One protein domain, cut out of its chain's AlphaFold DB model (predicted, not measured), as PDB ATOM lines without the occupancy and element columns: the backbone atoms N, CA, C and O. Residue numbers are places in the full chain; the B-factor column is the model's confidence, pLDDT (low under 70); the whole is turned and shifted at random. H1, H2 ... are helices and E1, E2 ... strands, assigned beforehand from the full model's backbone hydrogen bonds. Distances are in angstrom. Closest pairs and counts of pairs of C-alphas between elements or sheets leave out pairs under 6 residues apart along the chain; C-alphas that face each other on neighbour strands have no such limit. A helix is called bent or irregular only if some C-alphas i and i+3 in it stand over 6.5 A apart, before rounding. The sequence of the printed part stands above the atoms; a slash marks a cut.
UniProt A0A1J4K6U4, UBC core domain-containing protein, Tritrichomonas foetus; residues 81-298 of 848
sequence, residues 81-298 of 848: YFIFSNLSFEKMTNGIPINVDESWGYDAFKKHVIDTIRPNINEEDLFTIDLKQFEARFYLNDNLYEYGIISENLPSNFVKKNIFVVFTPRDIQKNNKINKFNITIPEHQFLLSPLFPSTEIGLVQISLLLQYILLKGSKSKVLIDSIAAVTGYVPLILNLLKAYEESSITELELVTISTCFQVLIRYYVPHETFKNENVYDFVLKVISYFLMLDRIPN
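AT A GLANCE: This is residues 81 to 298 of the 848 residues of the protein "UBC core domain-containing protein" of Tritrichomonas foetus (UniProt A0A1J4K6U4). A small twisted sheet of four strands makes one half of the domain and a cluster of crossing helices, H3 to H8, makes the other, with H7 in the middle of the cluster. H7 crosses one face of the sheet at E4, and H2 covers the opposite face. The 218 printed residues hold eight named helices and four named strands in the order E1 H1 E2 H2 E3 E4 H3 H4 H5 H6 H7 H8; the class is mixed, helices and strands. The mixed sheet has the order E2 E1 E4 E3. The whole is compact and rounded, with a radius of gyration of the C-alphas of 17.2 A and spans of 49 by 39 by 38 A.

IN THESE COORDINATES: E4, residues 162 to 169, is 23.1 A long. E1, residues 81 to 85, begins at C-alpha 81 (-48.291, -67.370, 9.945). E2 is residues 96 to 98 and E3 134 to 139. H1 is residues 89 to 93, H2 106 to 117 and H3 186 to 192. H4, residues 200 to 214, is 21.0 A long. H5 is residues 220 to 231 and H6 234 to 246. H7, residues 251 to 267, is 24.3 A long. H8, residues 276 to 290, is 20.7 A long and ends at C-alpha 290 (-52.751, -39.179, 4.159); it is irregular, with C-alphas 281 and 284 at 7.8 A.

HOW THE PARTS SIT: E1 and E4 are parallel, with N 84 and O 163 at 2.8 A. E2 and E1 are antiparallel, with N 83 and O 96 at 2.8 A. E3 and E4 form a hairpin, with N 137 and O 166 at 2.9 A. E2, H2 and E3 form a split strand-helix-strand unit, two strands running the same way with E1 and E4 between them; its crossover is right-handed. H7 is on the face opposite H2, over E4 and across the strands at 77 degrees on the local plane; the closest C-alphas, of Thr 168 and Thr 256, are 6.8 A apart. H1 is on the same face as H7, over none of the strands. H6 only grazes the sheet with residues 234 to 236. The hub H7 touches H1, H3, H6 and H8, for instance H3 at Leu 191 and Val 255, whose C-alphas are 5.4 A apart, at a steep tilt of 61 degrees. H4 and H8 touch, closest at the C-alphas of Gly 202 and Tyr 280, 4.1 A. H5 and H6 form a helical hairpin at a shallow tilt of 6 degrees. Every O i to N i+4 pair is within hydrogen-bond range in H1 to H7; H8 has 5 of 11, and 8 of 12 O i to N i+3 pairs.

THE WHOLE: The C-alphas of Ser 103 and Ile 201, the two farthest apart, are 49.7 A apart. The printed part has no cut. The links H2 to E3, E3 to E4 and E4 to H3 are long. The mean pLDDT of the printed part is 76.4; 51 residues are under 70, among them 119 to 132, 139 to 161 and 292 to 298.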
ATOM      1  N   TYR A  81     -48.973 -68.662   9.802       75.88
ATOM      2  CA  TYR A  81     -48.291 -67.370   9.945       75.88
ATOM      3  C   TYR A  81     -48.256 -66.560   8.642       75.88
ATOM      4  O   TYR A  81     -48.337 -67.104   7.546       75.88
ATOM      5  N   PHE A  82     -48.068 -65.251   8.779       77.94
ATOM      6  CA  PHE A  82     -47.910 -64.251   7.732       77.94
ATOM      7  C   PHE A  82     -46.654 -63.430   8.006       77.94
ATOM      8  O   PHE A  82     -46.411 -63.019   9.139       77.94
ATOM      9  N   ILE A  83     -45.862 -63.154   6.977       82.75
ATOM     10  CA  ILE A  83     -44.677 -62.304   7.069       82.75
ATOM     11  C   ILE A  83     -44.946 -60.949   6.444       82.75
ATOM     12  O   ILE A  83     -45.358 -60.862   5.290       82.75
ATOM     13  N   PHE A  84     -44.594 -59.897   7.168       83.81
ATOM     14  CA  PHE A  84     -44.642 -58.524   6.696       83.81
ATOM     15  C   PHE A  84     -43.229 -57.957   6.619       83.81
ATOM     16  O   PHE A  84     -42.440 -58.126   7.550       83.81
ATOM     17  N   SER A  85     -42.896 -57.249   5.541       86.75
ATOM     18  CA  SER A  85     -41.568 -56.645   5.385       86.75
ATOM     19  C   SER A  85     -41.577 -55.308   4.664       86.75
ATOM     20  O   SER A  85     -42.450 -55.054   3.844       86.75
ATOM     21  N   ASN A  86     -40.566 -54.480   4.930       87.00
ATOM     22  CA  ASN A  86     -40.344 -53.178   4.290       87.00
ATOM     23  C   ASN A  86     -39.684 -53.278   2.897       87.00
ATOM     24  O   ASN A  86     -38.962 -52.365   2.510       87.00
ATOM     25  N   LEU A  87     -39.873 -54.380   2.161       84.50
ATOM     26  CA  LEU A  87     -39.312 -54.542   0.810       84.50
ATOM     27  C   LEU A  87     -40.219 -53.971  -0.288       84.50
ATOM     28  O   LEU A  87     -39.721 -53.501  -1.303       84.50
ATOM     29  N   SER A  88     -41.536 -54.013  -0.088       82.75
ATOM     30  CA  SER A  88     -42.532 -53.376  -0.956       82.75
ATOM     31  C   SER A  88     -43.745 -52.962  -0.121       82.75
ATOM     32  O   SER A  88     -43.920 -53.441   1.005       82.75
ATOM     33  N   PHE A  89     -44.589 -52.076  -0.646       83.19
ATOM     34  CA  PHE A  89     -45.785 -51.630   0.070       83.19
ATOM     35  C   PHE A  89     -46.786 -52.777   0.280       83.19
ATOM     36  O   PHE A  89     -47.380 -52.911   1.350       83.19
ATOM     37  N   GLU A  90     -46.913 -53.672  -0.697       81.25
ATOM     38  CA  GLU A  90     -47.743 -54.877  -0.622       81.25
ATOM     39  C   GLU A  90     -47.218 -55.825   0.452       81.25
ATOM     40  O   GLU A  90     -47.993 -56.393   1.214       81.25
ATOM     41  N   LYS A  91     -45.896 -55.969   0.580       82.94
ATOM     42  CA  LYS A  91     -45.291 -56.795   1.633       82.94
ATOM     43  C   LYS A  91     -45.405 -56.161   3.015       82.94
ATOM     44  O   LYS A  91     -45.351 -56.885   4.006       82.94
ATOM     45  N   MET A  92     -45.579 -54.844   3.102       79.94
ATOM     46  CA  MET A  92     -45.895 -54.167   4.362       79.94
ATOM     47  C   MET A  92     -47.359 -54.364   4.781       79.94
ATOM     48  O   MET A  92     -47.621 -54.364   5.980       79.94
ATOM     49  N   THR A  93     -48.287 -54.548   3.830       74.69
ATOM     50  CA  THR A  93     -49.747 -54.490   4.067       74.69
ATOM     51  C   THR A  93     -50.495 -55.819   3.904       74.69
ATOM     52  O   THR A  93     -51.445 -56.065   4.637       74.69
ATOM     53  N   ASN A  94     -50.088 -56.697   2.985       75.94
ATOM     54  CA  ASN A  94     -50.866 -57.887   2.609       75.94
ATOM     55  C   ASN A  94     -50.377 -59.193   3.242       75.94
ATOM     56  O   ASN A  94     -51.131 -60.158   3.232       75.94
ATOM     57  N   GLY A  95     -49.161 -59.221   3.798       75.44
ATOM     58  CA  GLY A  95     -48.589 -60.401   4.450       75.44
ATOM     59  C   GLY A  95     -48.310 -61.566   3.489       75.44
ATOM     60  O   GLY A  95     -49.104 -61.902   2.617       75.44
ATOM     61  N   ILE A  96     -47.168 -62.231   3.639       82.44
ATOM     62  CA  ILE A  96     -46.846 -63.449   2.879       82.44
ATOM     63  C   ILE A  96     -47.135 -64.657   3.772       82.44
ATOM     64  O   ILE A  96     -46.476 -64.775   4.809       82.44
ATOM     65  N   PRO A  97     -48.070 -65.555   3.419       81.88
ATOM     66  CA  PRO A  97     -48.321 -66.748   4.218       81.88
ATOM     67  C   PRO A  97     -47.061 -67.622   4.283       81.88
ATOM     68  O   PRO A  97     -46.383 -67.833   3.277       81.88
ATOM     69  N   ILE A  98     -46.744 -68.131   5.472       81.00
ATOM     70  CA  ILE A  98     -45.605 -69.012   5.715       81.00
ATOM     71  C   ILE A  98     -45.968 -70.103   6.720       81.00
ATOM     72  O   ILE A  98     -46.714 -69.887   7.676       81.00
ATOM     73  N   ASN A  99     -45.385 -71.277   6.509       81.31
ATOM     74  CA  ASN A  99     -45.463 -72.385   7.446       81.31
ATOM     75  C   ASN A  99     -44.186 -72.394   8.283       81.31
ATOM     76  O   ASN A  99     -43.086 -72.437   7.738       81.31
ATOM     77  N   VAL A 100     -44.333 -72.334   9.603       75.12
ATOM     78  CA  VAL A 100     -43.207 -72.326  10.539       75.12
ATOM     79  C   VAL A 100     -43.240 -73.614  11.344       75.12
ATOM     80  O   VAL A 100     -44.282 -73.977  11.880       75.12
ATOM     81  N   ASP A 101     -42.100 -74.295  11.421       72.56
ATOM     82  CA  ASP A 101     -41.927 -75.481  12.256       72.56
ATOM     83  C   ASP A 101     -41.388 -75.063  13.631       72.56
ATOM     84  O   ASP A 101     -40.345 -74.409  13.740       72.56
ATOM     85  N   GLU A 102     -42.101 -75.446  14.687       66.81
ATOM     86  CA  GLU A 102     -41.764 -75.115  16.075       66.81
ATOM     87  C   GLU A 102     -40.436 -75.740  16.541       66.81
ATOM     88  O   GLU A 102     -39.868 -75.300  17.540       66.81
ATOM     89  N   SER A 103     -39.916 -76.740  15.820       68.19
ATOM     90  CA  SER A 103     -38.631 -77.385  16.113       68.19
ATOM     91  C   SER A 103     -37.407 -76.621  15.588       68.19
ATOM     92  O   SER A 103     -36.269 -77.006  15.874       68.19
ATOM     93  N   TRP A 104     -37.597 -75.546  14.815       73.62
ATOM     94  CA  TRP A 104     -36.485 -74.796  14.234       73.62
ATOM     95  C   TRP A 104     -35.739 -73.934  15.259       73.62
ATOM     96  O   TRP A 104     -36.320 -73.124  15.976       73.62
ATOM     97  N   GLY A 105     -34.405 -74.031  15.245       70.38
ATOM     98  CA  GLY A 105     -33.531 -73.036  15.872       70.38
ATOM     99  C   GLY A 105     -33.531 -71.703  15.110       70.38
ATOM    100  O   GLY A 105     -33.954 -71.633  13.952       70.38
ATOM    101  N   TYR A 106     -33.006 -70.644  15.738       72.50
ATOM    102  CA  TYR A 106     -33.036 -69.279  15.194       72.50
ATOM    103  C   TYR A 106     -32.486 -69.167  13.764       72.50
ATOM    104  O   TYR A 106     -33.138 -68.576  12.906       72.50
ATOM    105  N   ASP A 107     -31.331 -69.772  13.473       73.50
ATOM    106  CA  ASP A 107     -30.716 -69.686  12.144       73.50
ATOM    107  C   ASP A 107     -31.538 -70.390  11.058       73.50
ATOM    108  O   ASP A 107     -31.653 -69.888   9.937       73.50
ATOM    109  N   ALA A 108     -32.142 -71.535  11.390       75.94
ATOM    110  CA  ALA A 108     -33.005 -72.278  10.476       75.94
ATOM    111  C   ALA A 108     -34.296 -71.497  10.186       75.94
ATOM    112  O   ALA A 108     -34.664 -71.332   9.021       75.94
ATOM    113  N   PHE A 109     -34.914 -70.931  11.226       80.94
ATOM    114  CA  PHE A 109     -36.070 -70.045  11.107       80.94
ATOM    115  C   PHE A 109     -35.753 -68.801  10.267       80.94
ATOM    116  O   PHE A 109     -36.443 -68.509   9.291       80.94
ATOM    117  N   LYS A 110     -34.663 -68.096  10.593       77.44
ATOM    118  CA  LYS A 110     -34.207 -66.898   9.879       77.44
ATOM    119  C   LYS A 110     -33.972 -67.186   8.403       77.44
ATOM    120  O   LYS A 110     -34.420 -66.419   7.552       77.44
ATOM    121  N   LYS A 111     -33.288 -68.291   8.096       80.81
ATOM    122  CA  LYS A 111     -33.044 -68.719   6.719       80.81
ATOM    123  C   LYS A 111     -34.356 -68.988   5.983       80.81
ATOM    124  O   LYS A 111     -34.525 -68.465   4.890       80.81
ATOM    125  N   HIS A 112     -35.289 -69.721   6.591       83.81
ATOM    126  CA  HIS A 112     -36.576 -70.026   5.969       83.81
ATOM    127  C   HIS A 112     -37.415 -68.768   5.701       83.81
ATOM    128  O   HIS A 112     -37.937 -68.605   4.604       83.81
ATOM    129  N   VAL A 113     -37.490 -67.835   6.655       80.12
ATOM    130  CA  VAL A 113     -38.198 -66.560   6.454       80.12
ATOM    131  C   VAL A 113     -37.577 -65.765   5.304       80.12
ATOM    132  O   VAL A 113     -38.292 -65.300   4.419       80.12
ATOM    133  N   ILE A 114     -36.248 -65.645   5.263       78.19
ATOM    134  CA  ILE A 114     -35.551 -64.934   4.181       78.19
ATOM    135  C   ILE A 114     -35.768 -65.629   2.828       78.19
ATOM    136  O   ILE A 114     -36.029 -64.953   1.833       78.19
ATOM    137  N   ASP A 115     -35.684 -66.957   2.779       81.12
ATOM    138  CA  ASP A 115     -35.866 -67.741   1.554       81.12
ATOM    139  C   ASP A 115     -37.329 -67.757   1.077       81.12
ATOM    140  O   ASP A 115     -37.560 -67.948  -0.109       81.12
ATOM    141  N   THR A 116     -38.310 -67.484   1.943       82.75
ATOM    142  CA  THR A 116     -39.721 -67.278   1.554       82.75
ATOM    143  C   THR A 116     -39.972 -65.868   1.011       82.75
ATOM    144  O   THR A 116     -40.755 -65.675   0.080       82.75
ATOM    145  N   ILE A 117     -39.285 -64.861   1.555       77.44
ATOM    146  CA  ILE A 117     -39.398 -63.469   1.094       77.44
ATOM    147  C   ILE A 117     -38.699 -63.269  -0.266       77.44
ATOM    148  O   ILE A 117     -39.211 -62.532  -1.111       77.44
ATOM    149  N   ARG A 118     -37.543 -63.916  -0.483       70.00
ATOM    150  CA  ARG A 118     -36.647 -63.728  -1.647       70.00
ATOM    151  C   ARG A 118     -37.260 -64.025  -3.031       70.00
ATOM    152  O   ARG A 118     -37.110 -63.172  -3.898       70.00
ATOM    153  N   PRO A 119     -37.911 -65.178  -3.284       63.00
ATOM    154  CA  PRO A 119     -38.447 -65.520  -4.603       63.00
ATOM    155  C   PRO A 119     -39.674 -64.690  -4.984       63.00
ATOM    156  O   PRO A 119     -40.011 -64.610  -6.156       63.00
ATOM    157  N   ASN A 120     -40.327 -64.067  -4.000       55.00
ATOM    158  CA  ASN A 120     -41.507 -63.228  -4.187       55.00
ATOM    159  C   ASN A 120     -41.146 -61.745  -4.391       55.00
ATOM    160  O   ASN A 120     -41.982 -60.879  -4.162       55.00
ATOM    161  N   ILE A 121     -39.886 -61.415  -4.690       59.44
ATOM    162  CA  ILE A 121     -39.466 -60.070  -5.119       59.44
ATOM    163  C   ILE A 121     -39.648 -60.032  -6.638       59.44
ATOM    164  O   ILE A 121     -38.856 -60.643  -7.355       59.44
ATOM    165  N   ASN A 122     -40.703 -59.374  -7.126       53.31
ATOM    166  CA  ASN A 122     -40.841 -59.117  -8.562       53.31
ATOM    167  C   ASN A 122     -39.663 -58.253  -9.031       53.31
ATOM    168  O   ASN A 122     -39.152 -57.456  -8.249       53.31
ATOM    169  N   GLU A 123     -39.250 -58.347 -10.303       47.47
ATOM    170  CA  GLU A 123     -38.250 -57.407 -10.842       47.47
ATOM    171  C   GLU A 123     -38.696 -55.951 -10.599       47.47
ATOM    172  O   GLU A 123     -37.871 -55.123 -10.238       47.47
ATOM    173  N   GLU A 124     -40.006 -55.678 -10.631       49.28
ATOM    174  CA  GLU A 124     -40.618 -54.376 -10.324       49.28
ATOM    175  C   GLU A 124     -40.645 -53.972  -8.830       49.28
ATOM    176  O   GLU A 124     -40.736 -52.777  -8.525       49.28
ATOM    177  N   ASP A 125     -40.490 -54.916  -7.891       51.09
ATOM    178  CA  ASP A 125     -40.428 -54.655  -6.445       51.09
ATOM    179  C   ASP A 125     -39.026 -54.152  -6.071       51.09
ATOM    180  O   ASP A 125     -38.139 -54.932  -5.735       51.09
ATOM    181  N   LEU A 126     -38.810 -52.834  -6.137       51.12
ATOM    182  CA  LEU A 126     -37.550 -52.179  -5.748       51.12
ATOM    183  C   LEU A 126     -36.300 -52.899  -6.314       51.12
ATOM    184  O   LEU A 126     -35.468 -53.451  -5.588       51.12
ATOM    185  N   PHE A 127     -36.187 -52.869  -7.646       51.72
ATOM    186  CA  PHE A 127     -35.057 -53.344  -8.446       51.72
ATOM    187  C   PHE A 127     -33.698 -53.281  -7.712       51.72
ATOM    188  O   PHE A 127     -33.193 -52.207  -7.378       51.72
ATOM    189  N   THR A 128     -33.051 -54.443  -7.566       52.09
ATOM    190  CA  THR A 128     -31.614 -54.620  -7.263       52.09
ATOM    191  C   THR A 128     -31.103 -54.195  -5.878       52.09
ATOM    192  O   THR A 128     -29.927 -53.855  -5.745       52.09
ATOM    193  N   ILE A 129     -31.906 -54.279  -4.810       57.03
ATOM    194  CA  ILE A 129     -31.309 -54.291  -3.463       57.03
ATOM    195  C   ILE A 129     -30.419 -55.535  -3.351       57.03
ATOM    196  O   ILE A 129     -30.909 -56.667  -3.306       57.03
ATOM    197  N   ASP A 130     -29.100 -55.342  -3.283       64.31
ATOM    198  CA  ASP A 130     -28.192 -56.417  -2.905       64.31
ATOM    199  C   ASP A 130     -28.452 -56.753  -1.436       64.31
ATOM    200  O   ASP A 130     -27.888 -56.147  -0.526       64.31
ATOM    201  N   LEU A 131     -29.322 -57.738  -1.191       64.88
ATOM    202  CA  LEU A 131     -29.662 -58.216   0.152       64.88
ATOM    203  C   LEU A 131     -28.421 -58.641   0.962       64.88
ATOM    204  O   LEU A 131     -28.522 -58.819   2.175       64.88
ATOM    205  N   LYS A 132     -27.240 -58.801   0.339       68.31
ATOM    206  CA  LYS A 132     -25.971 -58.999   1.058       68.31
ATOM    207  C   LYS A 132     -25.518 -57.760   1.830       68.31
ATOM    208  O   LYS A 132     -24.783 -57.922   2.797       68.31
ATOM    209  N   GLN A 133     -25.948 -56.562   1.446       73.31
ATOM    210  CA  GLN A 133     -25.642 -55.295   2.126       73.31
ATOM    211  C   GLN A 133     -26.625 -54.989   3.265       73.31
ATOM    212  O   GLN A 133     -26.387 -54.105   4.088       73.31
ATOM    213  N   PHE A 134     -27.709 -55.762   3.350       78.62
ATOM    214  CA  PHE A 134     -28.771 -55.595   4.328       78.62
ATOM    215  C   PHE A 134     -28.760 -56.725   5.364       78.62
ATOM    216  O   PHE A 134     -28.265 -57.837   5.145       78.62
ATOM    217  N   GLU A 135     -29.288 -56.407   6.535       80.69
ATOM    218  CA  GLU A 135     -29.555 -57.310   7.640       80.69
ATOM    219  C   GLU A 135     -31.068 -57.389   7.855       80.69
ATOM    220  O   GLU A 135     -31.744 -56.361   7.915       80.69
ATOM    221  N   ALA A 136     -31.592 -58.612   7.968       80.12
ATOM    222  CA  ALA A 136     -32.982 -58.864   8.330       80.12
ATOM    223  C   ALA A 136     -33.134 -58.848   9.856       80.12
ATOM    224  O   ALA A 136     -32.547 -59.689  10.548       80.12
ATOM    225  N   ARG A 137     -33.935 -57.907  10.361       80.56
ATOM    226  CA  ARG A 137     -34.229 -57.712  11.786       80.56
ATOM    227  C   ARG A 137     -35.683 -58.089  12.057       80.56
ATOM    228  O   ARG A 137     -36.584 -57.612  11.374       80.56
ATOM    229  N   PHE A 138     -35.900 -58.983  13.017       75.94
ATOM    230  CA  PHE A 138     -37.196 -59.613  13.277       75.94
ATOM    231  C   PHE A 138     -37.890 -58.960  14.472       75.94
ATOM    232  O   PHE A 138     -37.260 -58.745  15.503       75.94
ATOM    233  N   TYR A 139     -39.189 -58.704  14.335       69.62
ATOM    234  CA  TYR A 139     -40.064 -58.137  15.354       69.62
ATOM    235  C   TYR A 139     -41.259 -59.081  15.558       69.62
ATOM    236  O   TYR A 139     -42.007 -59.361  14.617       69.62
ATOM    237  N   LEU A 140     -41.419 -59.590  16.784       59.78
ATOM    238  CA  LEU A 140     -42.473 -60.533  17.176       59.78
ATOM    239  C   LEU A 140     -43.421 -59.905  18.199       59.78
ATOM    240  O   LEU A 140     -43.041 -59.010  18.953       59.78
ATOM    241  N   ASN A 141     -44.666 -60.378  18.209       51.44
ATOM    242  CA  ASN A 141     -45.754 -59.766  18.957       51.44
ATOM    243  C   ASN A 141     -46.019 -60.478  20.293       51.44
ATOM    244  O   ASN A 141     -47.086 -61.051  20.439       51.44
ATOM    245  N   ASP A 142     -45.080 -60.477  21.250       43.28
ATOM    246  CA  ASP A 142     -45.459 -60.540  22.673       43.28
ATOM    247  C   ASP A 142     -44.338 -60.169  23.655       43.28
ATOM    248  O   ASP A 142     -43.187 -60.564  23.505       43.28
ATOM    249  N   ASN A 143     -44.761 -59.432  24.687       34.22
ATOM    250  CA  ASN A 143     -44.117 -59.110  25.964       34.22
ATOM    251  C   ASN A 143     -42.639 -58.670  25.986       34.22
ATOM    252  O   ASN A 143     -41.725 -59.479  25.955       34.22
ATOM    253  N   LEU A 144     -42.470 -57.368  26.272       36.81
ATOM    254  CA  LEU A 144     -41.489 -56.809  27.216       36.81
ATOM    255  C   LEU A 144     -40.085 -57.429  27.154       36.81
ATOM    256  O   LEU A 144     -39.834 -58.409  27.831       36.81
ATOM    257  N   TYR A 145     -39.163 -56.795  26.433       30.83
ATOM    258  CA  TYR A 145     -37.933 -56.179  26.957       30.83
ATOM    259  C   TYR A 145     -37.072 -55.776  25.757       30.83
ATOM    260  O   TYR A 145     -36.540 -56.626  25.059       30.83
ATOM    261  N   GLU A 146     -36.953 -54.461  25.558       33.91
ATOM    262  CA  GLU A 146     -36.102 -53.807  24.556       33.91
ATOM    263  C   GLU A 146     -36.390 -54.162  23.088       33.91
ATOM    264  O   GLU A 146     -36.972 -55.179  22.731       33.91
ATOM    265  N   TYR A 147     -36.023 -53.249  22.194       39.88
ATOM    266  CA  TYR A 147     -35.841 -53.561  20.781       39.88
ATOM    267  C   TYR A 147     -34.783 -54.673  20.681       39.88
ATOM    268  O   TYR A 147     -33.588 -54.392  20.648       39.88
ATOM    269  N   GLY A 148     -35.211 -55.931  20.726       36.56
ATOM    270  CA  GLY A 148     -34.331 -57.086  20.823       36.56
ATOM    271  C   GLY A 148     -34.318 -57.874  19.526       36.56
ATOM    272  O   GLY A 148     -35.291 -58.540  19.184       36.56
ATOM    273  N   ILE A 149     -33.188 -57.821  18.822       42.97
ATOM    274  CA  ILE A 149     -32.759 -58.876  17.898       42.97
ATOM    275  C   ILE A 149     -32.976 -60.214  18.617       42.97
ATOM    276  O   ILE A 149     -32.544 -60.350  19.760       42.97
ATOM    277  N   ILE A 150     -33.669 -61.165  17.980       42.38
ATOM    278  CA  ILE A 150     -33.958 -62.485  18.561       42.38
ATOM    279  C   ILE A 150     -32.667 -63.070  19.161       42.38
ATOM    280  O   ILE A 150     -31.736 -63.398  18.428       42.38
ATOM    281  N   SER A 151     -32.615 -63.169  20.491       39.53
ATOM    282  CA  SER A 151     -31.553 -63.862  21.220       39.53
ATOM    283  C   SER A 151     -31.891 -65.348  21.359       39.53
ATOM    284  O   SER A 151     -33.053 -65.713  21.521       39.53
ATOM    285  N   GLU A 152     -30.847 -66.172  21.325       39.56
ATOM    286  CA  GLU A 152     -30.733 -67.593  20.946       39.56
ATOM    287  C   GLU A 152     -31.621 -68.670  21.622       39.56
ATOM    288  O   GLU A 152     -31.332 -69.848  21.450       39.56
ATOM    289  N   ASN A 153     -32.720 -68.364  22.322       40.41
ATOM    290  CA  ASN A 153     -33.558 -69.394  22.964       40.41
ATOM    291  C   ASN A 153     -35.074 -69.159  22.762       40.41
ATOM    292  O   ASN A 153     -35.710 -68.461  23.546       40.41
ATOM    293  N   LEU A 154     -35.665 -69.780  21.734       46.31
ATOM    294  CA  LEU A 154     -37.118 -70.053  21.625       46.31
ATOM    295  C   LEU A 154     -37.416 -71.363  22.399       46.31
ATOM    296  O   LEU A 154     -36.562 -72.245  22.275       46.31
ATOM    297  N   PRO A 155     -38.538 -71.570  23.156       43.91
ATOM    298  CA  PRO A 155     -39.930 -71.135  22.873       43.91
ATOM    299  C   PRO A 155     -40.867 -70.849  24.101       43.91
ATOM    300  O   PRO A 155     -40.524 -71.125  25.246       43.91
ATOM    301  N   SER A 156     -42.123 -70.428  23.849       40.53
ATOM    302  CA  SER A 156     -43.341 -71.027  24.461       40.53
ATOM    303  C   SER A 156     -44.606 -70.610  23.679       40.53
ATOM    304  O   SER A 156     -45.208 -69.579  23.960       40.53
ATOM    305  N   ASN A 157     -44.969 -71.412  22.671       46.00
ATOM    306  CA  ASN A 157     -46.188 -71.366  21.842       46.00
ATOM    307  C   ASN A 157     -46.457 -70.033  21.116       46.00
ATOM    308  O   ASN A 157     -47.424 -69.323  21.389       46.00
ATOM    309  N   PHE A 158     -45.532 -69.749  20.191       47.50
ATOM    310  CA  PHE A 158     -45.597 -68.865  19.023       47.50
ATOM    311  C   PHE A 158     -46.812 -67.934  18.921       47.50
ATOM    312  O   PHE A 158     -47.922 -68.297  18.527       47.50
ATOM    313  N   VAL A 159     -46.560 -66.672  19.237       46.84
ATOM    314  CA  VAL A 159     -47.611 -65.689  19.425       46.84
ATOM    315  C   VAL A 159     -48.120 -65.132  18.093       46.84
ATOM    316  O   VAL A 159     -47.374 -64.535  17.324       46.84
ATOM    317  N   LYS A 160     -49.427 -65.338  17.874       52.66
ATOM    318  CA  LYS A 160     -50.338 -64.689  16.912       52.66
ATOM    319  C   LYS A 160     -49.749 -64.381  15.533       52.66
ATOM    320  O   LYS A 160     -49.261 -63.278  15.332       52.66
ATOM    321  N   LYS A 161     -49.946 -65.318  14.596       62.88
ATOM    322  CA  LYS A 161     -50.022 -65.260  13.114       62.88
ATOM    323  C   LYS A 161     -49.174 -64.261  12.292       62.88
ATOM    324  O   LYS A 161     -49.129 -64.459  11.093       62.88
ATOM    325  N   ASN A 162     -48.475 -63.254  12.821       71.50
ATOM    326  CA  ASN A 162     -47.818 -62.189  12.053       71.50
ATOM    327  C   ASN A 162     -46.354 -62.001  12.498       71.50
ATOM    328  O   ASN A 162     -46.075 -61.700  13.657       71.50
ATOM    329  N   ILE A 163     -45.422 -62.125  11.554       77.88
ATOM    330  CA  ILE A 163     -43.974 -61.960  11.718       77.88
ATOM    331  C   ILE A 163     -43.562 -60.690  10.973       77.88
ATOM    332  O   ILE A 163     -43.717 -60.612   9.756       77.88
ATOM    333  N   PHE A 164     -43.005 -59.699  11.668       81.00
ATOM    334  CA  PHE A 164     -42.532 -58.470  11.029       81.00
ATOM    335  C   PHE A 164     -41.016 -58.521  10.829       81.00
ATOM    336  O   PHE A 164     -40.264 -58.797  11.763       81.00
ATOM    337  N   VAL A 165     -40.553 -58.236   9.616       84.69
ATOM    338  CA  VAL A 165     -39.133 -58.238   9.248       84.69
ATOM    339  C   VAL A 165     -38.765 -56.894   8.641       84.69
ATOM    340  O   VAL A 165     -39.324 -56.505   7.621       84.69
ATOM    341  N   VAL A 166     -37.804 -56.196   9.238       84.62
ATOM    342  CA  VAL A 166     -37.250 -54.956   8.686       84.62
ATOM    343  C   VAL A 166     -35.873 -55.259   8.109       84.62
ATOM    344  O   VAL A 166     -34.982 -55.737   8.813       84.62
ATOM    345  N   PHE A 167     -35.692 -54.973   6.826       85.00
ATOM    346  CA  PHE A 167     -34.399 -54.971   6.162       85.00
ATOM    347  C   PHE A 167     -33.762 -53.593   6.293       85.00
ATOM    348  O   PHE A 167     -34.338 -52.573   5.916       85.00
ATOM    349  N   THR A 168     -32.550 -53.576   6.828       85.06
ATOM    350  CA  THR A 168     -31.772 -52.362   7.121       85.06
ATOM    351  C   THR A 168     -30.304 -52.581   6.752       85.06
ATOM    352  O   THR A 168     -29.861 -53.725   6.843       85.06
ATOM    353  N   PRO A 169     -29.521 -51.554   6.384       84.50
ATOM    354  CA  PRO A 169     -28.094 -51.720   6.098       84.50
ATOM    355  C   PRO A 169     -27.308 -52.352   7.263       84.50
ATOM    356  O   PRO A 169     -27.602 -52.086   8.434       84.50
ATOM    357  N   ARG A 170     -26.307 -53.189   6.945       78.00
ATOM    358  CA  ARG A 170     -25.512 -53.959   7.930       78.00
ATOM    359  C   ARG A 170     -24.627 -53.111   8.846       78.00
ATOM    360  O   ARG A 170     -24.423 -53.487   9.995       78.00
ATOM    361  N   ASP A 171     -24.133 -51.972   8.369       73.00
ATOM    362  CA  ASP A 171     -23.113 -51.179   9.076       73.00
ATOM    363  C   ASP A 171     -23.672 -50.284  10.200       73.00
ATOM    364  O   ASP A 171     -22.968 -49.447  10.766       73.00
ATOM    365  N   ILE A 172     -24.940 -50.471  10.576       72.62
ATOM    366  CA  ILE A 172     -25.586 -49.712  11.651       72.62
ATOM    367  C   ILE A 172     -25.368 -50.432  12.975       72.62
ATOM    368  O   ILE A 172     -26.133 -51.323  13.338       72.62
ATOM    369  N   GLN A 173     -24.294 -50.057  13.672       56.72
ATOM    370  CA  GLN A 173     -23.866 -50.692  14.926       56.72
ATOM    371  C   GLN A 173     -23.975 -49.778  16.162       56.72
ATOM    372  O   GLN A 173     -23.749 -50.244  17.278       56.72
ATOM    373  N   LYS A 174     -24.309 -48.485  16.010       60.50
ATOM    374  CA  LYS A 174     -24.319 -47.514  17.121       60.50
ATOM    375  C   LYS A 174     -25.743 -47.135  17.544       60.50
ATOM    376  O   LYS A 174     -26.518 -46.596  16.768       60.50
ATOM    377  N   ASN A 175     -26.057 -47.310  18.829       66.31
ATOM    378  CA  ASN A 175     -27.297 -46.813  19.446       66.31
ATOM    379  C   ASN A 175     -27.179 -45.337  19.877       66.31
ATOM    380  O   ASN A 175     -27.626 -44.957  20.961       66.31
ATOM    381  N   ASN A 176     -26.550 -44.489  19.056       80.44
ATOM    382  CA  ASN A 176     -26.495 -43.059  19.350       80.44
ATOM    383  C   ASN A 176     -27.892 -42.460  19.216       80.44
ATOM    384  O   ASN A 176     -28.571 -42.688  18.215       80.44
ATOM    385  N   LYS A 177     -28.308 -41.669  20.207       85.31
ATOM    386  CA  LYS A 177     -29.541 -40.886  20.112       85.31
ATOM    387  C   LYS A 177     -29.295 -39.616  19.302       85.31
ATOM    388  O   LYS A 177     -28.457 -38.791  19.653       85.31
ATOM    389  N   ILE A 178     -30.092 -39.452  18.262       86.75
ATOM    390  CA  ILE A 178     -30.192 -38.295  17.388       86.75
ATOM    391  C   ILE A 178     -31.460 -37.534  17.774       86.75
ATOM    392  O   ILE A 178     -32.539 -38.102  17.914       86.75
ATOM    393  N   ASN A 179     -31.345 -36.226  17.962       86.12
ATOM    394  CA  ASN A 179     -32.482 -35.334  18.214       86.12
ATOM    395  C   ASN A 179     -32.579 -34.198  17.181       86.12
ATOM    396  O   ASN A 179     -33.459 -33.339  17.279       86.12
ATOM    397  N   LYS A 180     -31.670 -34.199  16.201       86.19
ATOM    398  CA  LYS A 180     -31.553 -33.189  15.155       86.19
ATOM    399  C   LYS A 180     -30.932 -33.764  13.891       86.19
ATOM    400  O   LYS A 180     -30.095 -34.658  13.973       86.19
ATOM    401  N   PHE A 181     -31.288 -33.200  12.746       88.38
ATOM    402  CA  PHE A 181     -30.796 -33.649  11.447       88.38
ATOM    403  C   PHE A 181     -30.049 -32.516  10.745       88.38
ATOM    404  O   PHE A 181     -30.626 -31.463  10.482       88.38
ATOM    405  N   ASN A 182     -28.773 -32.749  10.438       87.44
ATOM    406  CA  ASN A 182     -27.959 -31.859   9.612       87.44
ATOM    407  C   ASN A 182     -27.541 -32.595   8.336       87.44
ATOM    408  O   ASN A 182     -26.723 -33.507   8.406       87.44
ATOM    409  N   ILE A 183     -28.098 -32.208   7.192       88.31
ATOM    410  CA  ILE A 183     -27.877 -32.858   5.899       88.31
ATOM    411  C   ILE A 183     -26.524 -32.510   5.277       88.31
ATOM    412  O   ILE A 183     -26.156 -33.126   4.292       88.31
ATOM    413  N   THR A 184     -25.745 -31.577   5.836       87.38
ATOM    414  CA  THR A 184     -24.340 -31.384   5.412       87.38
ATOM    415  C   THR A 184     -23.429 -32.520   5.885       87.38
ATOM    416  O   THR A 184     -22.337 -32.690   5.349       87.38
ATOM    417  N   ILE A 185     -23.891 -33.316   6.854       88.25
ATOM    418  CA  ILE A 185     -23.183 -34.464   7.419       88.25
ATOM    419  C   ILE A 185     -23.542 -35.715   6.593       88.25
ATOM    420  O   ILE A 185     -24.709 -36.127   6.620       88.25
ATOM    421  N   PRO A 186     -22.591 -36.340   5.869       89.94
ATOM    422  CA  PRO A 186     -22.859 -37.503   5.014       89.94
ATOM    423  C   PRO A 186     -23.515 -38.673   5.754       89.94
ATOM    424  O   PRO A 186     -24.390 -39.347   5.210       89.94
ATOM    425  N   GLU A 187     -23.156 -38.883   7.019       89.31
ATOM    426  CA  GLU A 187     -23.741 -39.914   7.871       89.31
ATOM    427  C   GLU A 187     -25.246 -39.689   8.073       89.31
ATOM    428  O   GLU A 187     -26.032 -40.627   7.966       89.31
ATOM    429  N   HIS A 188     -25.684 -38.446   8.298       90.38
ATOM    430  CA  HIS A 188     -27.110 -38.136   8.416       90.38
ATOM    431  C   HIS A 188     -27.849 -38.316   7.091       90.38
ATOM    432  O   HIS A 188     -28.980 -38.797   7.106       90.38
ATOM    433  N   GLN A 189     -27.232 -37.967   5.956       93.06
ATOM    434  CA  GLN A 189     -27.839 -38.207   4.642       93.06
ATOM    435  C   GLN A 189     -28.110 -39.702   4.429       93.06
ATOM    436  O   GLN A 189     -29.208 -40.076   4.022       93.06
ATOM    437  N   PHE A 190     -27.136 -40.551   4.775       92.19
ATOM    438  CA  PHE A 190     -27.273 -42.004   4.698       92.19
ATOM    439  C   PHE A 190     -28.373 -42.534   5.625       92.19
ATOM    440  O   PHE A 190     -29.205 -43.331   5.199       92.19
ATOM    441  N   LEU A 191     -28.423 -42.070   6.879       92.56
ATOM    442  CA  LEU A 191     -29.450 -42.502   7.831       92.56
ATOM    443  C   LEU A 191     -30.866 -42.066   7.418       92.56
ATOM    444  O   LEU A 191     -31.823 -42.799   7.666       92.56
ATOM    445  N   LEU A 192     -30.996 -40.888   6.800       94.12
ATOM    446  CA  LEU A 192     -32.265 -40.351   6.304       94.12
ATOM    447  C   LEU A 192     -32.737 -41.028   5.018       94.12
ATOM    448  O   LEU A 192     -33.938 -41.060   4.788       94.12
ATOM    449  N   SER A 193     -31.830 -41.531   4.176       93.50
ATOM    450  CA  SER A 193     -32.173 -42.159   2.894       93.50
ATOM    451  C   SER A 193     -31.317 -43.407   2.594       93.50
ATOM    452  O   SER A 193     -30.477 -43.402   1.694       93.50
ATOM    453  N   PRO A 194     -31.504 -44.499   3.358       90.00
ATOM    454  CA  PRO A 194     -30.616 -45.667   3.343       90.00
ATOM    455  C   PRO A 194     -30.818 -46.662   2.182       90.00
ATOM    456  O   PRO A 194     -29.890 -47.410   1.881       90.00
ATOM    457  N   LEU A 195     -32.001 -46.744   1.554       85.94
ATOM    458  CA  LEU A 195     -32.261 -47.701   0.457       85.94
ATOM    459  C   LEU A 195     -31.703 -47.229  -0.886       85.94
ATOM    460  O   LEU A 195     -31.167 -48.018  -1.660       85.94
ATOM    461  N   PHE A 196     -31.857 -45.945  -1.177       86.50
ATOM    462  CA  PHE A 196     -31.361 -45.287  -2.378       86.50
ATOM    463  C   PHE A 196     -31.039 -43.825  -2.054       86.50
ATOM    464  O   PHE A 196     -31.687 -43.258  -1.174       86.50
ATOM    465  N   PRO A 197     -30.073 -43.195  -2.750       89.06
ATOM    466  CA  PRO A 197     -29.752 -41.788  -2.527       89.06
ATOM    467  C   PRO A 197     -30.979 -40.908  -2.786       89.06
ATOM    468  O   PRO A 197     -31.871 -41.289  -3.540       89.06
ATOM    469  N   SER A 198     -31.022 -39.720  -2.188       93.69
ATOM    470  CA  SER A 198     -32.073 -38.725  -2.437       93.69
ATOM    471  C   SER A 198     -31.485 -37.403  -2.893       93.69
ATOM    472  O   SER A 198     -30.337 -37.091  -2.577       93.69
ATOM    473  N   THR A 199     -32.283 -36.613  -3.614       93.25
ATOM    474  CA  THR A 199     -31.902 -35.232  -3.919       93.25
ATOM    475  C   THR A 199     -31.749 -34.412  -2.633       93.25
ATOM    476  O   THR A 199     -32.292 -34.757  -1.578       93.25
ATOM    477  N   GLU A 200     -31.057 -33.278  -2.727       88.81
ATOM    478  CA  GLU A 200     -30.959 -32.310  -1.631       88.81
ATOM    479  C   GLU A 200     -32.347 -31.836  -1.163       88.81
ATOM    480  O   GLU A 200     -32.611 -31.789   0.037       88.81
ATOM    481  N   ILE A 201     -33.276 -31.589  -2.097       87.06
ATOM    482  CA  ILE A 201     -34.663 -31.205  -1.793       87.06
ATOM    483  C   ILE A 201     -35.360 -32.309  -0.993       87.06
ATOM    484  O   ILE A 201     -36.020 -32.026   0.010       87.06
ATOM    485  N   GLY A 202     -35.201 -33.565  -1.410       90.00
ATOM    486  CA  GLY A 202     -35.765 -34.713  -0.715       90.00
ATOM    487  C   GLY A 202     -35.211 -34.861   0.702       90.00
ATOM    488  O   GLY A 202     -35.987 -35.005   1.647       90.00
ATOM    489  N   LEU A 203     -33.888 -34.741   0.870       92.75
ATOM    490  CA  LEU A 203     -33.211 -34.785   2.175       92.75
ATOM    491  C   LEU A 203     -33.663 -33.646   3.106       92.75
ATOM    492  O   LEU A 203     -33.911 -33.873   4.294       92.75
ATOM    493  N   VAL A 204     -33.841 -32.434   2.573       89.69
ATOM    494  CA  VAL A 204     -34.436 -31.301   3.297       89.69
ATOM    495  C   VAL A 204     -35.849 -31.646   3.769       89.69
ATOM    496  O   VAL A 204     -36.163 -31.482   4.944       89.69
ATOM    497  N   GLN A 205     -36.716 -32.157   2.896       90.50
ATOM    498  CA  GLN A 205     -38.106 -32.417   3.272       90.50
ATOM    499  C   GLN A 205     -38.252 -33.532   4.318       90.50
ATOM    500  O   GLN A 205     -38.999 -33.361   5.285       90.50
ATOM    501  N   ILE A 206     -37.536 -34.653   4.162       93.62
ATOM    502  CA  ILE A 206     -37.607 -35.767   5.120       93.62
ATOM    503  C   ILE A 206     -37.017 -35.381   6.479       93.62
ATOM    504  O   ILE A 206     -37.633 -35.655   7.511       93.62
ATOM    505  N   SER A 207     -35.877 -34.681   6.497       93.00
ATOM    506  CA  SER A 207     -35.261 -34.214   7.745       93.00
ATOM    507  C   SER A 207     -36.196 -33.287   8.518       93.00
ATOM    508  O   SER A 207     -36.360 -33.443   9.727       93.00
ATOM    509  N   LEU A 208     -36.886 -32.376   7.828       91.38
ATOM    510  CA  LEU A 208     -37.838 -31.459   8.448       91.38
ATOM    511  C   LEU A 208     -39.108 -32.156   8.940       91.38
ATOM    512  O   LEU A 208     -39.596 -31.822  10.019       91.38
ATOM    513  N   LEU A 209     -39.629 -33.143   8.207       92.62
ATOM    514  CA  LEU A 209     -40.766 -33.947   8.663       92.62
ATOM    515  C   LEU A 209     -40.440 -34.704   9.953       92.62
ATOM    516  O   LEU A 209     -41.221 -34.672  10.907       92.62
ATOM    517  N   LEU A 210     -39.273 -35.343  10.012       93.44
ATOM    518  CA  LEU A 210     -38.831 -36.046  11.213       93.44
ATOM    519  C   LEU A 210     -38.548 -35.065  12.356       93.44
ATOM    520  O   LEU A 210     -38.984 -35.303  13.482       93.44
ATOM    521  N   GLN A 211     -37.912 -33.923  12.076       92.12
ATOM    522  CA  GLN A 211     -37.678 -32.874  13.072       92.12
ATOM    523  C   GLN A 211     -39.000 -32.348  13.653       92.12
ATOM    524  O   GLN A 211     -39.117 -32.169  14.865       92.12
ATOM    525  N   TYR A 212     -40.017 -32.154  12.812       91.75
ATOM    526  CA  TYR A 212     -41.364 -31.752  13.219       91.75
ATOM    527  C   TYR A 212     -42.016 -32.774  14.166       91.75
ATOM    528  O   TYR A 212     -42.667 -32.388  15.140       91.75
ATOM    529  N   ILE A 213     -41.827 -34.077  13.919       91.12
ATOM    530  CA  ILE A 213     -42.316 -35.153  14.795       91.12
ATOM    531  C   ILE A 213     -41.579 -35.150  16.140       91.12
ATOM    532  O   ILE A 213     -42.246 -35.140  17.175       91.12
ATOM    533  N   LEU A 214     -40.242 -35.079  16.140       91.19
ATOM    534  CA  LEU A 214     -39.423 -35.029  17.363       91.19
ATOM    535  C   LEU A 214     -39.798 -33.840  18.262       91.19
ATOM    536  O   LEU A 214     -39.835 -33.956  19.490       91.19
ATOM    537  N   LEU A 215     -40.122 -32.700  17.645       88.88
ATOM    538  CA  LEU A 215     -40.520 -31.470  18.332       88.88
ATOM    539  C   LEU A 215     -42.017 -31.431  18.702       88.88
ATOM    540  O   LEU A 215     -42.506 -30.411  19.188       88.88
ATOM    541  N   LYS A 216     -42.751 -32.536  18.515       88.06
ATOM    542  CA  LYS A 216     -44.167 -32.694  18.889       88.06
ATOM    543  C   LYS A 216     -45.097 -31.707  18.177       88.06
ATOM    544  O   LYS A 216     -45.975 -31.090  18.789       88.06
ATOM    545  N   GLY A 217     -44.916 -31.583  16.866       86.44
ATOM    546  CA  GLY A 217     -45.789 -30.830  15.972       86.44
ATOM    547  C   GLY A 217     -47.286 -31.099  16.183       86.44
ATOM    548  O   GLY A 217     -47.717 -32.185  16.580       86.44
ATOM    549  N   SER A 218     -48.116 -30.085  15.925       82.12
ATOM    550  CA  SER A 218     -49.563 -30.132  16.193       82.12
ATOM    551  C   SER A 218     -50.299 -31.250  15.449       82.12
ATOM    552  O   SER A 218     -51.305 -31.749  15.955       82.12
ATOM    553  N   LYS A 219     -49.788 -31.657  14.283       84.38
ATOM    554  CA  LYS A 219     -50.336 -32.722  13.437       84.38
ATOM    555  C   LYS A 219     -49.577 -34.042  13.540       84.38
ATOM    556  O   LYS A 219     -50.018 -35.009  12.934       84.38
ATOM    557  N   SER A 220     -48.496 -34.127  14.322       87.00
ATOM    558  CA  SER A 220     -47.660 -35.336  14.394       87.00
ATOM    559  C   SER A 220     -48.450 -36.563  14.839       87.00
ATOM    560  O   SER A 220     -48.313 -37.619  14.236       87.00
ATOM    561  N   LYS A 221     -49.325 -36.432  15.847       81.62
ATOM    562  CA  LYS A 221     -50.106 -37.575  16.335       81.62
ATOM    563  C   LYS A 221     -51.102 -38.083  15.290       81.62
ATOM    564  O   LYS A 221     -51.107 -39.268  14.989       81.62
ATOM    565  N   VAL A 222     -51.859 -37.160  14.693       80.69
ATOM    566  CA  VAL A 222     -52.819 -37.464  13.622       80.69
ATOM    567  C   VAL A 222     -52.111 -38.098  12.430       80.69
ATOM    568  O   VAL A 222     -52.599 -39.080  11.896       80.69
ATOM    569  N   LEU A 223     -50.930 -37.593  12.060       84.88
ATOM    570  CA  LEU A 223     -50.115 -38.172  10.998       84.88
ATOM    571  C   LEU A 223     -49.737 -39.628  11.287       84.88
ATOM    572  O   LEU A 223     -49.869 -40.484  10.418       84.88
ATOM    573  N   ILE A 224     -49.263 -39.915  12.498       82.75
ATOM    574  CA  ILE A 224     -48.899 -41.282  12.885       82.75
ATOM    575  C   ILE A 224     -50.125 -42.199  12.808       82.75
ATOM    576  O   ILE A 224     -50.018 -43.310  12.296       82.75
ATOM    577  N   ASP A 225     -51.289 -41.718  13.247       72.06
ATOM    578  CA  ASP A 225     -52.542 -42.471  13.175       72.06
ATOM    579  C   ASP A 225     -52.986 -42.693  11.710       72.06
ATOM    580  O   ASP A 225     -53.426 -43.788  11.359       72.06
ATOM    581  N   SER A 226     -52.783 -41.712  10.821       76.56
ATOM    582  CA  SER A 226     -52.998 -41.864   9.373       76.56
ATOM    583  C   SER A 226     -52.070 -42.907   8.754       76.56
ATOM    584  O   SER A 226     -52.526 -43.768   8.009       76.56
ATOM    585  N   ILE A 227     -50.774 -42.872   9.077       80.81
ATOM    586  CA  ILE A 227     -49.800 -43.861   8.592       80.81
ATOM    587  C   ILE A 227     -50.160 -45.259   9.106       80.81
ATOM    588  O   ILE A 227     -50.045 -46.233   8.360       80.81
ATOM    589  N   ALA A 228     -50.632 -45.367  10.349       74.19
ATOM    590  CA  ALA A 228     -51.104 -46.627  10.908       74.19
ATOM    591  C   ALA A 228     -52.318 -47.173  10.144       74.19
ATOM    592  O   ALA A 228     -52.342 -48.358   9.824       74.19
ATOM    593  N   ALA A 229     -53.275 -46.311   9.791       65.94
ATOM    594  CA  ALA A 229     -54.444 -46.691   9.001       65.94
ATOM    595  C   ALA A 229     -54.097 -47.099   7.555       65.94
ATOM    596  O   ALA A 229     -54.747 -47.984   7.003       65.94
ATOM    597  N   VAL A 230     -53.084 -46.465   6.952       71.81
ATOM    598  CA  VAL A 230     -52.641 -46.744   5.574       71.81
ATOM    599  C   VAL A 230     -51.795 -48.014   5.490       71.81
ATOM    600  O   VAL A 230     -51.944 -48.787   4.551       71.81
ATOM    601  N   THR A 231     -50.883 -48.218   6.441       75.94
ATOM    602  CA  THR A 231     -49.863 -49.272   6.329       75.94
ATOM    603  C   THR A 231     -50.131 -50.486   7.206       75.94
ATOM    604  O   THR A 231     -49.709 -51.580   6.856       75.94
ATOM    605  N   GLY A 232     -50.729 -50.310   8.389       69.69
ATOM    606  CA  GLY A 232     -50.797 -51.361   9.411       69.69
ATOM    607  C   GLY A 232     -49.431 -51.911   9.865       69.69
ATOM    608  O   GLY A 232     -49.385 -52.867  10.639       69.69
ATOM    609  N   TYR A 233     -48.311 -51.328   9.411       78.25
ATOM    610  CA  TYR A 233     -46.981 -51.909   9.562       78.25
ATOM    611  C   TYR A 233     -46.364 -51.516  10.905       78.25
ATOM    612  O   TYR A 233     -45.842 -50.412  11.091       78.25
ATOM    613  N   VAL A 234     -46.431 -52.448  11.856       75.69
ATOM    614  CA  VAL A 234     -46.109 -52.228  13.273       75.69
ATOM    615  C   VAL A 234     -44.717 -51.621  13.508       75.69
ATOM    616  O   VAL A 234     -44.647 -50.645  14.263       75.69
ATOM    617  N   PRO A 235     -43.622 -52.090  12.867       82.56
ATOM    618  CA  PRO A 235     -42.306 -51.496  13.086       82.56
ATOM    619  C   PRO A 235     -42.267 -50.000  12.763       82.56
ATOM    620  O   PRO A 235     -41.750 -49.220  13.557       82.56
ATOM    621  N   LEU A 236     -42.859 -49.559  11.650       86.12
ATOM    622  CA  LEU A 236     -42.880 -48.140  11.291       86.12
ATOM    623  C   LEU A 236     -43.638 -47.306  12.337       86.12
ATOM    624  O   LEU A 236     -43.137 -46.285  12.810       86.12
ATOM    625  N   ILE A 237     -44.830 -47.765  12.720       79.88
ATOM    626  CA  ILE A 237     -45.725 -47.051  13.638       79.88
ATOM    627  C   ILE A 237     -45.067 -46.882  15.014       79.88
ATOM    628  O   ILE A 237     -45.056 -45.779  15.560       79.88
ATOM    629  N   LEU A 238     -44.479 -47.952  15.560       77.94
ATOM    630  CA  LEU A 238     -43.823 -47.921  16.870       77.94
ATOM    631  C   LEU A 238     -42.611 -46.987  16.891       77.94
ATOM    632  O   LEU A 238     -42.470 -46.200  17.825       77.94
ATOM    633  N   ASN A 239     -41.772 -47.025  15.851       85.25
ATOM    634  CA  ASN A 239     -40.612 -46.138  15.765       85.25
ATOM    635  C   ASN A 239     -41.028 -44.658  15.676       85.25
ATOM    636  O   ASN A 239     -40.424 -43.810  16.332       85.25
ATOM    637  N   LEU A 240     -42.088 -44.336  14.925       85.19
ATOM    638  CA  LEU A 240     -42.621 -42.971  14.847       85.19
ATOM    639  C   LEU A 240     -43.217 -42.492  16.180       85.19
ATOM    640  O   LEU A 240     -43.004 -41.343  16.571       85.19
ATOM    641  N   LEU A 241     -43.950 -43.360  16.889       79.44
ATOM    642  CA  LEU A 241     -44.482 -43.054  18.222       79.44
ATOM    643  C   LEU A 241     -43.352 -42.800  19.218       79.44
ATOM    644  O   LEU A 241     -43.388 -41.805  19.938       79.44
ATOM    645  N   LYS A 242     -42.322 -43.648  19.210       82.00
ATOM    646  CA  LYS A 242     -41.156 -43.492  20.079       82.00
ATOM    647  C   LYS A 242     -40.430 -42.173  19.819       82.00
ATOM    648  O   LYS A 242     -40.168 -41.430  20.763       82.00
ATOM    649  N   ALA A 243     -40.198 -41.836  18.549       85.06
ATOM    650  CA  ALA A 243     -39.610 -40.558  18.151       85.06
ATOM    651  C   ALA A 243     -40.437 -39.360  18.660       85.06
ATOM    652  O   ALA A 243     -39.887 -38.398  19.197       85.06
ATOM    653  N   TYR A 244     -41.766 -39.434  18.539       85.88
ATOM    654  CA  TYR A 244     -42.677 -38.405  19.040       85.88
ATOM    655  C   TYR A 244     -42.625 -38.259  20.569       85.88
ATOM    656  O   TYR A 244     -42.605 -37.139  21.078       85.88
ATOM    657  N   GLU A 245     -42.610 -39.360  21.322       81.31
ATOM    658  CA  GLU A 245     -42.662 -39.324  22.787       81.31
ATOM    659  C   GLU A 245     -41.332 -38.912  23.422       81.31
ATOM    660  O   GLU A 245     -41.309 -38.011  24.275       81.31
ATOM    661  N   GLU A 246     -40.238 -39.538  22.979       85.12
ATOM    662  CA  GLU A 246     -38.893 -39.353  23.531       85.12
ATOM    663  C   GLU A 246     -38.185 -38.099  23.005       85.12
ATOM    664  O   GLU A 246     -37.120 -37.748  23.519       85.12
ATOM    665  N   SER A 247     -38.733 -37.431  21.980       87.62
ATOM    666  CA  SER A 247     -38.101 -36.282  21.306       87.62
ATOM    667  C   SER A 247     -36.648 -36.555  20.874       87.62
ATOM    668  O   SER A 247     -35.825 -35.646  20.757       87.62
ATOM    669  N   SER A 248     -36.325 -37.828  20.657       89.56
ATOM    670  CA  SER A 248     -35.042 -38.345  20.191       89.56
ATOM    671  C   SER A 248     -35.262 -39.717  19.554       89.56
ATOM    672  O   SER A 248     -36.264 -40.375  19.828       89.56
ATOM    673  N   ILE A 249     -34.339 -40.132  18.692       90.00
ATOM    674  CA  ILE A 249     -34.399 -41.392  17.953       90.00
ATOM    675  C   ILE A 249     -32.998 -41.988  17.828       90.00
ATOM    676  O   ILE A 249     -32.031 -41.251  17.678       90.00
ATOM    677  N   THR A 250     -32.845 -43.303  17.907       89.81
ATOM    678  CA  THR A 250     -31.551 -43.954  17.642       89.81
ATOM    679  C   THR A 250     -31.272 -44.068  16.142       89.81
ATOM    680  O   THR A 250     -32.197 -44.024  15.333       89.81
ATOM    681  N   GLU A 251     -30.011 -44.263  15.746       89.69
ATOM    682  CA  GLU A 251     -29.646 -44.516  14.337       89.69
ATOM    683  C   GLU A 251     -30.437 -45.696  13.735       89.69
ATOM    684  O   GLU A 251     -30.940 -45.608  12.614       89.69
ATOM    685  N   LEU A 252     -30.619 -46.776  14.501       86.94
ATOM    686  CA  LEU A 252     -31.377 -47.959  14.082       86.94
ATOM    687  C   LEU A 252     -32.866 -47.661  13.854       86.94
ATOM    688  O   LEU A 252     -33.457 -48.087  12.857       86.94
ATOM    689  N   GLU A 253     -33.481 -46.936  14.783       88.81
ATOM    690  CA  GLU A 253     -34.885 -46.530  14.687       88.81
ATOM    691  C   GLU A 253     -35.085 -45.569  13.509       88.81
ATOM    692  O   GLU A 253     -36.030 -45.726  12.737       88.81
ATOM    693  N   LEU A 254     -34.155 -44.628  13.312       92.25
ATOM    694  CA  LEU A 254     -34.168 -43.676  12.204       92.25
ATOM    695  C   LEU A 254     -34.107 -44.379  10.854       92.25
ATOM    696  O   LEU A 254     -34.901 -44.071   9.970       92.25
ATOM    697  N   VAL A 255     -33.219 -45.356  10.696       91.06
ATOM    698  CA  VAL A 255     -33.140 -46.141   9.461       91.06
ATOM    699  C   VAL A 255     -34.365 -47.023   9.272       91.06
ATOM    700  O   VAL A 255     -34.834 -47.179   8.147       91.06
ATOM    701  N   THR A 256     -34.937 -47.561  10.349       89.75
ATOM    702  CA  THR A 256     -36.198 -48.306  10.255       89.75
ATOM    703  C   THR A 256     -37.315 -47.416   9.709       89.75
ATOM    704  O   THR A 256     -37.996 -47.807   8.764       89.75
ATOM    705  N   ILE A 257     -37.463 -46.194  10.233       93.75
ATOM    706  CA  ILE A 257     -38.437 -45.224   9.711       93.75
ATOM    707  C   ILE A 257     -38.115 -44.865   8.262       93.75
ATOM    708  O   ILE A 257     -38.998 -44.928   7.411       93.75
ATOM    709  N   SER A 258     -36.861 -44.519   7.977       93.62
ATOM    710  CA  SER A 258     -36.437 -43.999   6.676       93.62
ATOM    711  C   SER A 258     -36.601 -45.037   5.566       93.62
ATOM    712  O   SER A 258     -37.248 -44.752   4.563       93.62
ATOM    713  N   THR A 259     -36.151 -46.279   5.776       91.00
ATOM    714  CA  THR A 259     -36.371 -47.383   4.819       91.00
ATOM    715  C   THR A 259     -37.862 -47.608   4.544       91.00
ATOM    716  O   THR A 259     -38.277 -47.693   3.390       91.00
ATOM    717  N   CYS A 260     -38.696 -47.640   5.587       92.31
ATOM    718  CA  CYS A 260     -40.137 -47.826   5.433       92.31
ATOM    719  C   CYS A 260     -40.796 -46.632   4.725       92.31
ATOM    720  O   CYS A 260     -41.697 -46.825   3.913       92.31
ATOM    721  N   PHE A 261     -40.346 -45.404   4.991       94.25
ATOM    722  CA  PHE A 261     -40.807 -44.209   4.287       94.25
ATOM    723  C   PHE A 261     -40.369 -44.213   2.820       94.25
ATOM    724  O   PHE A 261     -41.165 -43.838   1.970       94.25
ATOM    725  N   GLN A 262     -39.156 -44.658   2.487       90.88
ATOM    726  CA  GLN A 262     -38.723 -44.778   1.089       90.88
ATOM    727  C   GLN A 262     -39.653 -45.705   0.304       90.88
ATOM    728  O   GLN A 262     -40.093 -45.333  -0.780       90.88
ATOM    729  N   VAL A 263     -40.013 -46.859   0.872       89.38
ATOM    730  CA  VAL A 263     -40.956 -47.802   0.250       89.38
ATOM    731  C   VAL A 263     -42.370 -47.229   0.173       89.38
ATOM    732  O   VAL A 263     -42.984 -47.243  -0.893       89.38
ATOM    733  N   LEU A 264     -42.870 -46.668   1.277       89.75
ATOM    734  CA  LEU A 264     -44.211 -46.091   1.352       89.75
ATOM    735  C   LEU A 264     -44.399 -44.952   0.350       89.75
ATOM    736  O   LEU A 264     -45.358 -44.951  -0.410       89.75
ATOM    737  N   ILE A 265     -43.490 -43.977   0.336       89.94
ATOM    738  CA  ILE A 265     -43.604 -42.814  -0.547       89.94
ATOM    739  C   ILE A 265     -43.388 -43.234  -2.001       89.94
ATOM    740  O   ILE A 265     -44.110 -42.750  -2.869       89.94
ATOM    741  N   ARG A 266     -42.466 -44.171  -2.277       87.25
ATOM    742  CA  ARG A 266     -42.236 -44.671  -3.637       87.25
ATOM    743  C   ARG A 266     -43.500 -45.267  -4.251       87.25
ATOM    744  O   ARG A 266     -43.786 -44.954  -5.397       87.25
ATOM    745  N   TYR A 267     -44.276 -46.038  -3.489       85.00
ATOM    746  CA  TYR A 267     -45.534 -46.627  -3.962       85.00
ATOM    747  C   TYR A 267     -46.557 -45.582  -4.448       85.00
ATOM    748  O   TYR A 267     -47.294 -45.820  -5.403       85.00
ATOM    749  N   TYR A 268     -46.575 -44.390  -3.841       81.31
ATOM    750  CA  TYR A 268     -47.460 -43.291  -4.249       81.31
ATOM    751  C   TYR A 268     -46.860 -42.379  -5.338       81.31
ATOM    752  O   TYR A 268     -47.544 -41.460  -5.792       81.31
ATOM    753  N   VAL A 269     -45.612 -42.606  -5.770       82.12
ATOM    754  CA  VAL A 269     -44.905 -41.801  -6.781       82.12
ATOM    755  C   VAL A 269     -44.757 -42.603  -8.091       82.12
ATOM    756  O   VAL A 269     -44.139 -43.666  -8.084       82.12
ATOM    757  N   PRO A 270     -45.264 -42.109  -9.243       76.75
ATOM    758  CA  PRO A 270     -45.248 -42.839 -10.510       76.75
ATOM    759  C   PRO A 270     -43.842 -43.240 -10.958       76.75
ATOM    760  O   PRO A 270     -42.986 -42.388 -11.222       76.75
ATOM    761  N   HIS A 271     -43.631 -44.550 -11.096       74.81
ATOM    762  CA  HIS A 271     -42.323 -45.113 -11.426       74.81
ATOM    763  C   HIS A 271     -41.821 -44.711 -12.817       74.81
ATOM    764  O   HIS A 271     -40.619 -44.537 -13.003       74.81
ATOM    765  N   GLU A 272     -42.737 -44.532 -13.768       72.81
ATOM    766  CA  GLU A 272     -42.432 -44.166 -15.156       72.81
ATOM    767  C   GLU A 272     -41.944 -42.717 -15.296       72.81
ATOM    768  O   GLU A 272     -41.288 -42.370 -16.275       72.81
ATOM    769  N   THR A 273     -42.276 -41.855 -14.327       76.94
ATOM    770  CA  THR A 273     -42.012 -40.410 -14.398       76.94
ATOM    771  C   THR A 273     -40.841 -39.981 -13.518       76.94
ATOM    772  O   THR A 273     -40.062 -39.118 -13.918       76.94
ATOM    773  N   PHE A 274     -40.698 -40.565 -12.325       82.88
ATOM    774  CA  PHE A 274     -39.731 -40.107 -11.327       82.88
ATOM    775  C   PHE A 274     -38.758 -41.212 -10.916       82.88
ATOM    776  O   PHE A 274     -39.140 -42.353 -10.633       82.88
ATOM    777  N   LYS A 275     -37.473 -40.862 -10.825       86.56
ATOM    778  CA  LYS A 275     -36.418 -41.769 -10.359       86.56
ATOM    779  C   LYS A 275     -36.484 -41.960  -8.842       86.56
ATOM    780  O   LYS A 275     -37.105 -41.170  -8.132       86.56
ATOM    781  N   ASN A 276     -35.812 -42.993  -8.333       86.56
ATOM    782  CA  ASN A 276     -35.740 -43.267  -6.891       86.56
ATOM    783  C   ASN A 276     -35.173 -42.075  -6.102       86.56
ATOM    784  O   ASN A 276     -35.677 -41.750  -5.031       86.56
ATOM    785  N   GLU A 277     -34.204 -41.357  -6.676       88.81
ATOM    786  CA  GLU A 277     -33.619 -40.160  -6.060       88.81
ATOM    787  C   GLU A 277     -34.636 -39.052  -5.759       88.81
ATOM    788  O   GLU A 277     -34.468 -38.319  -4.784       88.81
ATOM    789  N   ASN A 278     -35.728 -38.984  -6.527       89.56
ATOM    790  CA  ASN A 278     -36.770 -37.971  -6.385       89.56
ATOM    791  C   ASN A 278     -37.886 -38.355  -5.408       89.56
ATOM    792  O   ASN A 278     -38.779 -37.551  -5.174       89.56
ATOM    793  N   VAL A 279     -37.891 -39.567  -4.846       89.88
ATOM    794  CA  VAL A 279     -39.023 -40.064  -4.034       89.88
ATOM    795  C   VAL A 279     -39.339 -39.131  -2.867       89.88
ATOM    796  O   VAL A 279     -40.497 -38.773  -2.648       89.88
ATOM    797  N   TYR A 280     -38.316 -38.680  -2.144       93.81
ATOM    798  CA  TYR A 280     -38.507 -37.768  -1.021       93.81
ATOM    799  C   TYR A 280     -38.792 -36.321  -1.412       93.81
ATOM    800  O   TYR A 280     -39.256 -35.566  -0.562       93.81
ATOM    801  N   ASP A 281     -38.659 -35.941  -2.684       90.12
ATOM    802  CA  ASP A 281     -39.099 -34.622  -3.164       90.12
ATOM    803  C   ASP A 281     -40.627 -34.461  -3.008       90.12
ATOM    804  O   ASP A 281     -41.148 -33.341  -2.977       90.12
ATOM    805  N   PHE A 282     -41.347 -35.583  -2.876       87.69
ATOM    806  CA  PHE A 282     -42.800 -35.658  -2.734       87.69
ATOM    807  C   PHE A 282     -43.268 -36.026  -1.321       87.69
ATOM    808  O   PHE A 282     -44.477 -36.133  -1.104       87.69
ATOM    809  N   VAL A 283     -42.366 -36.201  -0.344       90.12
ATOM    810  CA  VAL A 283     -42.734 -36.731   0.983       90.12
ATOM    811  C   VAL A 283     -43.788 -35.867   1.677       90.12
ATOM    812  O   VAL A 283     -44.798 -36.396   2.133       90.12
ATOM    813  N   LEU A 284     -43.639 -34.536   1.686       87.88
ATOM    814  CA  LEU A 284     -44.625 -33.648   2.321       87.88
ATOM    815  C   LEU A 284     -45.973 -33.656   1.588       87.88
ATOM    816  O   LEU A 284     -47.016 -33.492   2.228       87.88
ATOM    817  N   LYS A 285     -45.974 -33.879   0.268       84.38
ATOM    818  CA  LYS A 285     -47.192 -33.949  -0.553       84.38
ATOM    819  C   LYS A 285     -47.983 -35.222  -0.263       84.38
ATOM    820  O   LYS A 285     -49.164 -35.146   0.069       84.38
ATOM    821  N   VAL A 286     -47.317 -36.375  -0.311       84.69
ATOM    822  CA  VAL A 286     -47.926 -37.689  -0.036       84.69
ATOM    823  C   VAL A 286     -48.417 -37.769   1.411       84.69
ATOM    824  O   VAL A 286     -49.534 -38.202   1.679       84.69
ATOM    825  N   ILE A 287     -47.633 -37.259   2.357       85.81
ATOM    826  CA  ILE A 287     -48.017 -37.233   3.769       85.81
ATOM    827  C   ILE A 287     -49.201 -36.282   4.027       85.81
ATOM    828  O   ILE A 287     -50.092 -36.598   4.818       85.81
ATOM    829  N   SER A 288     -49.274 -35.146   3.323       82.12
ATOM    830  CA  SER A 288     -50.451 -34.263   3.379       82.12
ATOM    831  C   SER A 288     -51.709 -34.939   2.832       82.12
ATOM    832  O   SER A 288     -52.793 -34.724   3.371       82.12
ATOM    833  N   TYR A 289     -51.570 -35.782   1.805       77.56
ATOM    834  CA  TYR A 289     -52.667 -36.596   1.281       77.56
ATOM    835  C   TYR A 289     -53.192 -37.591   2.330       77.56
ATOM    836  O   TYR A 289     -54.404 -37.676   2.523       77.56
ATOM    837  N   PHE A 290     -52.318 -38.260   3.093       77.00
ATOM    838  CA  PHE A 290     -52.751 -39.179   4.159       77.00
ATOM    839  C   PHE A 290     -53.576 -38.498   5.259       77.00
ATOM    840  O   PHE A 290     -54.514 -39.097   5.782       77.00
ATOM    841  N   LEU A 291     -53.280 -37.234   5.580       74.56
ATOM    842  CA  LEU A 291     -54.057 -36.452   6.551       74.56
ATOM    843  C   LEU A 291     -55.475 -36.092   6.073       74.56
ATOM    844  O   LEU A 291     -56.282 -35.632   6.880       74.56
ATOM    845  N   MET A 292     -55.777 -36.255   4.781       67.88
ATOM    846  CA  MET A 292     -57.075 -35.919   4.182       67.88
ATOM    847  C   MET A 292     -57.987 -37.117   3.948       67.88
ATOM    848  O   MET A 292     -59.118 -36.937   3.503       67.88
ATOM    849  N   LEU A 293     -57.519 -38.336   4.203       63.31
ATOM    850  CA  LEU A 293     -58.349 -39.520   4.035       63.31
ATOM    851  C   LEU A 293     -59.493 -39.461   5.069       63.31
ATOM    852  O   LEU A 293     -59.271 -39.669   6.260       63.31
ATOM    853  N   ASP A 294     -60.707 -39.136   4.602       46.28
ATOM    854  CA  ASP A 294     -61.929 -38.762   5.354       46.28
ATOM    855  C   ASP A 294     -62.495 -39.825   6.326       46.28
ATOM    856  O   ASP A 294     -63.653 -39.770   6.745       46.28
ATOM    857  N   ARG A 295     -61.717 -40.836   6.713       43.94
ATOM    858  CA  ARG A 295     -62.168 -41.933   7.578       43.94
ATOM    859  C   ARG A 295     -61.083 -42.419   8.526       43.94
ATOM    860  O   ARG A 295     -60.796 -43.608   8.585       43.94
ATOM    861  N   ILE A 296     -60.525 -41.514   9.319       44.94
ATOM    862  CA  ILE A 296     -59.816 -41.915  10.533       44.94
ATOM    863  C   ILE A 296     -60.776 -41.626  11.693       44.94
ATOM    864  O   ILE A 296     -60.843 -40.481  12.144       44.94
ATOM    865  N   PRO A 297     -61.610 -42.594  12.133       35.69
ATOM    866  CA  PRO A 297     -62.393 -42.412  13.356       35.69
ATOM    867  C   PRO A 297     -61.436 -42.029  14.491       35.69
ATOM    868  O   PRO A 297     -60.282 -42.431  14.445       35.69
ATOM    869  N   ASN A 298     -61.872 -41.251  15.490       36.47
ATOM    870  CA  ASN A 298     -61.052 -40.951  16.674       36.47
ATOM    871  C   ASN A 298     -60.532 -42.267  17.278       36.47
ATOM    872  O   ASN A 298     -61.256 -42.937  18.016       36.47
TER     873      ASN A 298